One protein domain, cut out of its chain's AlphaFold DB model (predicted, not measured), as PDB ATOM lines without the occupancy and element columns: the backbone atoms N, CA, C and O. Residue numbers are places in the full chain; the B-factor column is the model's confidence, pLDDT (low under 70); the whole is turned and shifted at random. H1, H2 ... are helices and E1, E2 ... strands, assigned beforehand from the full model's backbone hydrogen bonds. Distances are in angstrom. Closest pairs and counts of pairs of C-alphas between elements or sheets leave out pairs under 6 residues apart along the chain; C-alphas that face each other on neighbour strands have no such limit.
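What this domain is: This is residues 23 to 72 of the 75 residues of an uncharacterized protein of Acidobacteria bacterium (UniProt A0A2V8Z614). A small head made of a two-strand hairpin, E1 and E2, and the loop before it sits at one end of a single long helix, H1, whose residues 51 to 71 stick out from the head as an arm. The printed part has 50 residues with two named strands and one named helix, in the order E1, E2, H1; the sheet is antiparallel and the class is mixed. The whole is extended, with a radius of gyration of the C-alphas of 16.1 A and spans of 49 by 21 by 11 A.

Where its parts are: Residues 23 to 24 pair with residues 33 to 34, antiparallel. E1 is residues 32 to 35, from C-alpha 32 at (156.464, 136.256, 284.718), and E2 is residues 41 to 44. H1, residues 45 to 71, is 38.4 A long and ends with C-alpha 71 at (187.977, 117.948, 309.854).

How they stand to each other: E1 and E2 form a hairpin, antiparallel at 147 degrees, with N 33 and O 43 within hydrogen-bond range at 2.8 A. The closest C-alphas of E1 and H1, those of Val 33 and Trp 45, are 5.9 A apart. In H1 every O i to N i+4 pair is within hydrogen-bond range.

The domain as a whole: The C-alphas farthest apart, those of Gly 39 and Phe 72, are 49.4 A apart. The printed part has no cut, and both links are tight. Residues 65 to 72 have pLDDT under 70.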
ATOM      1  N   SER A  23     159.739 142.110 290.664       83.69
ATOM      2  CA  SER A  23     158.290 142.047 290.809       83.69
ATOM      3  C   SER A  23     157.766 140.792 290.123       83.69
ATOM      4  O   SER A  23     158.193 140.437 289.025       83.69
ATOM      5  N   THR A  24     156.816 140.130 290.771       84.00
ATOM      6  CA  THR A  24     156.007 139.068 290.173       84.00
ATOM      7  C   THR A  24     154.571 139.258 290.631       84.00
ATOM      8  O   THR A  24     154.336 139.578 291.794       84.00
ATOM      9  N   GLU A  25     153.608 139.091 289.728       79.50
ATOM     10  CA  GLU A  25     152.185 139.212 290.076       79.50
ATOM     11  C   GLU A  25     151.706 138.030 290.924       79.50
ATOM     12  O   GLU A  25     150.823 138.163 291.766       79.50
ATOM     13  N   THR A  26     152.298 136.855 290.710       78.50
ATOM     14  CA  THR A  26     151.940 135.616 291.404       78.50
ATOM     15  C   THR A  26     153.195 134.808 291.735       78.50
ATOM     16  O   THR A  26     154.213 134.899 291.053       78.50
ATOM     17  N   MET A  27     153.150 134.020 292.813       76.12
ATOM     18  CA  MET A  27     154.235 133.111 293.215       76.12
ATOM     19  C   MET A  27     154.085 131.718 292.573       76.12
ATOM     20  O   MET A  27     154.361 130.706 293.216       76.12
ATOM     21  N   GLN A  28     153.596 131.645 291.333       85.06
ATOM     22  CA  GLN A  28     153.481 130.387 290.590       85.06
ATOM     23  C   GLN A  28     154.658 130.248 289.631       85.06
ATOM     24  O   GLN A  28     155.181 131.249 289.161       85.06
ATOM     25  N   ASP A  29     155.081 129.023 289.327       81.94
ATOM     26  CA  ASP A  29     156.276 128.790 288.507       81.94
ATOM     27  C   ASP A  29     156.178 129.403 287.094       81.94
ATOM     28  O   ASP A  29     157.187 129.875 286.572       81.94
ATOM     29  N   ASP A  30     154.974 129.491 286.519       84.56
ATOM     30  CA  ASP A  30     154.696 130.142 285.225       84.56
ATOM     31  C   ASP A  30     154.569 131.674 285.300       84.56
ATOM     32  O   ASP A  30     154.480 132.350 284.271       84.56
ATOM     33  N   SER A  31     154.566 132.254 286.502       86.31
ATOM     34  CA  SER A  31     154.389 133.691 286.678       86.31
ATOM     35  C   SER A  31     155.593 134.461 286.131       86.31
ATOM     36  O   SER A  31     156.733 134.160 286.503       86.31
ATOM     37  N   PRO A  32     155.376 135.470 285.270       85.56
ATOM     38  CA  PRO A  32     156.464 136.256 284.718       85.56
ATOM     39  C   PRO A  32     157.085 137.145 285.798       85.56
ATOM     40  O   PRO A  32     156.406 137.924 286.464       85.56
ATOM     41  N   VAL A  33     158.406 137.063 285.917       87.12
ATOM     42  CA  VAL A  33     159.213 137.910 286.790       87.12
ATOM     43  C   VAL A  33     159.786 139.055 285.970       87.12
ATOM     44  O   VAL A  33     160.501 138.856 284.976       87.12
ATOM     45  N   THR A  34     159.496 140.270 286.411       89.00
ATOM     46  CA  THR A  34     159.996 141.507 285.820       89.00
ATOM     47  C   THR A  34     160.862 142.251 286.825       89.00
ATOM     48  O   THR A  34     160.694 142.149 288.037       89.00
ATOM     49  N   CYS A  35     161.851 142.988 286.335       88.94
ATOM     50  CA  CYS A  35     162.634 143.861 287.193       88.94
ATOM     51  C   CYS A  35     161.831 145.124 287.511       88.94
ATOM     52  O   CYS A  35     161.455 145.854 286.594       88.94
ATOM     53  N   SER A  36     161.643 145.422 288.796       87.19
ATOM     54  CA  SER A  36     160.914 146.612 289.254       87.19
ATOM     55  C   SER A  36     161.618 147.918 288.880       87.19
ATOM     56  O   SER A  36     160.974 148.955 288.798       87.19
ATOM     57  N   ASN A  37     162.937 147.873 288.662       87.75
ATOM     58  CA  ASN A  37     163.725 149.061 288.344       87.75
ATOM     59  C   ASN A  37     163.745 149.376 286.838       87.75
ATOM     60  O   ASN A  37     163.480 150.498 286.428       87.75
ATOM     61  N   CYS A  38     164.063 148.391 285.991       87.75
ATOM     62  CA  CYS A  38     164.223 148.624 284.548       87.75
ATOM     63  C   CYS A  38     163.055 148.120 283.688       87.75
ATOM     64  O   CYS A  38     163.096 148.267 282.466       87.75
ATOM     65  N   GLY A  39     162.063 147.457 284.289       85.19
ATOM     66  CA  GLY A  39     160.932 146.850 283.583       85.19
ATOM     67  C   GLY A  39     161.307 145.653 282.702       85.19
ATOM     68  O   GLY A  39     160.461 145.127 281.983       85.19
ATOM     69  N   ALA A  40     162.569 145.207 282.717       85.94
ATOM     70  CA  ALA A  40     162.996 144.082 281.900       85.94
ATOM     71  C   ALA A  40     162.365 142.782 282.403       85.94
ATOM     72  O   ALA A  40     162.422 142.468 283.594       85.94
ATOM     73  N   ARG A  41     161.815 142.000 281.475       84.88
ATOM     74  CA  ARG A  41     161.376 140.633 281.750       84.88
ATOM     75  C   ARG A  41     162.605 139.747 281.926       84.88
ATOM     76  O   ARG A  41     163.408 139.631 281.005       84.88
ATOM     77  N   ILE A  42     162.749 139.156 283.109       82.88
ATOM     78  CA  ILE A  42     163.872 138.266 283.427       82.88
ATOM     79  C   ILE A  42     163.553 136.836 282.999       82.88
ATOM     80  O   ILE A  42     164.402 136.163 282.425       82.88
ATOM     81  N   GLY A  43     162.327 136.383 283.262       83.00
ATOM     82  CA  GLY A  43     161.906 135.009 283.005       83.00
ATOM     83  C   GLY A  43     160.628 134.680 283.761       83.00
ATOM     84  O   GLY A  43     159.847 135.585 284.053       83.00
ATOM     85  N   CYS A  44     160.431 133.405 284.082       87.81
ATOM     86  CA  CYS A  44     159.348 132.947 284.947       87.81
ATOM     87  C   CYS A  44     159.871 132.639 286.361       87.81
ATOM     88  O   CYS A  44     161.066 132.404 286.560       87.81
ATOM     89  N   TRP A  45     158.989 132.640 287.363       86.62
ATOM     90  CA  TRP A  45     159.365 132.383 288.758       86.62
ATOM     91  C   TRP A  45     159.985 130.992 288.947       86.62
ATOM     92  O   TRP A  45     160.907 130.830 289.747       86.62
ATOM     93  N   GLY A  46     159.553 130.003 288.159       86.12
ATOM     94  CA  GLY A  46     160.117 128.655 288.161       86.12
ATOM     95  C   GLY A  46     161.595 128.630 287.764       86.12
ATOM     96  O   GLY A  46     162.400 127.955 288.411       86.12
ATOM     97  N   ASP A  47     161.993 129.424 286.765       84.12
ATOM     98  CA  ASP A  47     163.400 129.572 286.377       84.12
ATOM     99  C   ASP A  47     164.218 130.239 287.481       84.12
ATOM    100  O   ASP A  47     165.317 129.782 287.805       84.12
ATOM    101  N   VAL A  48     163.662 131.276 288.115       81.12
ATOM    102  CA  VAL A  48     164.295 131.969 289.246       81.12
ATOM    103  C   VAL A  48     164.516 131.006 290.414       81.12
ATOM    104  O   VAL A  48     165.622 130.919 290.949       81.12
ATOM    105  N   LYS A  49     163.500 130.214 290.766       83.62
ATOM    106  CA  LYS A  49     163.576 129.192 291.816       83.62
ATOM    107  C   LYS A  49     164.600 128.112 291.480       83.62
ATOM    108  O   LYS A  49     165.383 127.719 292.343       83.62
ATOM    109  N   LYS A  50     164.645 127.651 290.228       85.62
ATOM    110  CA  LYS A  50     165.620 126.655 289.766       85.62
ATOM    111  C   LYS A  50     167.050 127.197 289.822       85.62
ATOM    112  O   LYS A  50     167.942 126.498 290.302       85.62
ATOM    113  N   ALA A  51     167.268 128.438 289.391       82.19
ATOM    114  CA  ALA A  51     168.560 129.115 289.475       82.19
ATOM    115  C   ALA A  51     169.003 129.326 290.933       82.19
ATOM    116  O   ALA A  51     170.167 129.085 291.273       82.19
ATOM    117  N   ALA A  52     168.066 129.699 291.809       81.06
ATOM    118  CA  ALA A  52     168.305 129.808 293.242       81.06
ATOM    119  C   ALA A  52     168.719 128.458 293.839       81.06
ATOM    120  O   ALA A  52     169.773 128.359 294.465       81.06
ATOM    121  N   LEU A  53     167.958 127.394 293.564       83.75
ATOM    122  CA  LEU A  53     168.246 126.047 294.056       83.75
ATOM    123  C   LEU A  53     169.624 125.548 293.595       83.75
ATOM    124  O   LEU A  53     170.371 124.975 294.388       83.75
ATOM    125  N   GLN A  54     169.996 125.791 292.333       84.50
ATOM    126  CA  GLN A  54     171.324 125.426 291.829       84.50
ATOM    127  C   GLN A  54     172.444 126.208 292.521       84.50
ATOM    128  O   GLN A  54     173.485 125.633 292.854       84.50
ATOM    129  N   SER A  55     172.229 127.502 292.770       80.88
ATOM    130  CA  SER A  55     173.192 128.349 293.475       80.88
ATOM    131  C   SER A  55     173.395 127.859 294.909       80.88
ATOM    132  O   SER A  55     174.533 127.655 295.335       80.88
ATOM    133  N   VAL A  56     172.302 127.561 295.615       82.75
ATOM    134  CA  VAL A  56     172.320 126.977 296.963       82.75
ATOM    135  C   VAL A  56     173.038 125.631 296.962       82.75
ATOM    136  O   VAL A  56     173.964 125.438 297.741       82.75
ATOM    137  N   ALA A  57     172.697 124.717 296.050       82.62
ATOM    138  CA  ALA A  57     173.332 123.401 295.969       82.62
ATOM    139  C   ALA A  57     174.854 123.498 295.760       82.62
ATOM    140  O   ALA A  57     175.619 122.721 296.339       82.62
ATOM    141  N   LYS A  58     175.316 124.470 294.964       80.19
ATOM    142  CA  LYS A  58     176.747 124.733 294.765       80.19
ATOM    143  C   LYS A  58     177.409 125.287 296.029       80.19
ATOM    144  O   LYS A  58     178.512 124.855 296.363       80.19
ATOM    145  N   GLN A  59     176.744 126.198 296.739       77.12
ATOM    146  CA  GLN A  59     177.244 126.743 298.003       77.12
ATOM    147  C   GLN A  59     177.300 125.682 299.106       77.12
ATOM    148  O   GLN A  59     178.327 125.570 299.767       77.12
ATOM    149  N   ILE A  60     176.271 124.839 299.239       81.06
ATOM    150  CA  ILE A  60     176.251 123.710 300.182       81.06
ATOM    151  C   ILE A  60     177.414 122.761 299.899       81.06
ATOM    152  O   ILE A  60     178.160 122.426 300.812       81.06
ATOM    153  N   LYS A  61     177.628 122.372 298.632       76.69
ATOM    154  CA  LYS A  61     178.769 121.521 298.252       76.69
ATOM    155  C   LYS A  61     180.110 122.148 298.619       76.69
ATOM    156  O   LYS A  61     181.007 121.439 299.064       76.69
ATOM    157  N   LYS A  62     180.260 123.462 298.422       72.94
ATOM    158  CA  LYS A  62     181.489 124.175 298.783       72.94
ATOM    159  C   LYS A  62     181.688 124.212 300.300       72.94
ATOM    160  O   LYS A  62     182.784 123.903 300.742       72.94
ATOM    161  N   LYS A  63     180.640 124.520 301.066       72.50
ATOM    162  CA  LYS A  63     180.673 124.584 302.534       72.50
ATOM    163  C   LYS A  63     180.975 123.216 303.150       72.50
ATOM    164  O   LYS A  63     181.909 123.096 303.920       72.50
ATOM    165  N   LEU A  64     180.301 122.162 302.677       73.19
ATOM    166  CA  LEU A  64     180.598 120.773 303.050       73.19
ATOM    167  C   LEU A  64     182.057 120.397 302.784       73.19
ATOM    168  O   LEU A  64     182.655 119.714 303.602       73.19
ATOM    169  N   LYS A  65     182.634 120.818 301.652       68.19
ATOM    170  CA  LYS A  65     184.041 120.532 301.343       68.19
ATOM    171  C   LYS A  65     185.005 121.271 302.276       68.19
ATOM    172  O   LYS A  65     186.065 120.728 302.561       68.19
ATOM    173  N   ASP A  66     184.657 122.476 302.711       67.81
ATOM    174  CA  ASP A  66     185.456 123.266 303.651       67.81
ATOM    175  C   ASP A  66     185.413 122.633 305.053       67.81
ATOM    176  O   ASP A  66     186.454 122.258 305.585       67.81
ATOM    177  N   ASP A  67     184.209 122.363 305.572       67.75
ATOM    178  CA  ASP A  67     183.995 121.720 306.876       67.75
ATOM    179  C   ASP A  67     184.600 120.305 306.946       67.75
ATOM    180  O   ASP A  67     185.298 119.963 307.900       67.75
ATOM    181  N   PHE A  68     184.382 119.463 305.927       60.66
ATOM    182  CA  PHE A  68     184.989 118.125 305.893       60.66
ATOM    183  C   PHE A  68     186.483 118.156 305.547       60.66
ATOM    184  O   PHE A  68     187.211 117.247 305.939       60.66
ATOM    185  N   GLY A  69     186.953 119.162 304.807       58.03
ATOM    186  CA  GLY A  69     188.364 119.314 304.459       58.03
ATOM    187  C   GLY A  69     189.224 119.712 305.657       58.03
ATOM    188  O   GLY A  69     190.347 119.227 305.779       58.03
ATOM    189  N   ASP A  70     188.686 120.538 306.556       56.38
ATOM    190  CA  ASP A  70     189.352 120.919 307.803       56.38
ATOM    191  C   ASP A  70     189.287 119.793 308.852       56.38
ATOM    192  O   ASP A  70     190.286 119.481 309.501       56.38
ATOM    193  N   ALA A  71     188.158 119.072 308.929       56.12
ATOM    194  CA  ALA A  71     187.977 117.948 309.854       56.12
ATOM    195  C   ALA A  71     188.870 116.719 309.564       56.12
ATOM    196  O   ALA A  71     189.036 115.866 310.435       56.12
ATOM    197  N   PHE A  72     189.453 116.618 308.364       51.38
ATOM    198  CA  PHE A  72     190.352 115.529 307.952       51.38
ATOM    199  C   PHE A  72     191.782 116.002 307.673       51.38
ATOM    200  O   PHE A  72     192.492 115.395 306.869       51.38
TER     201      PHE A  72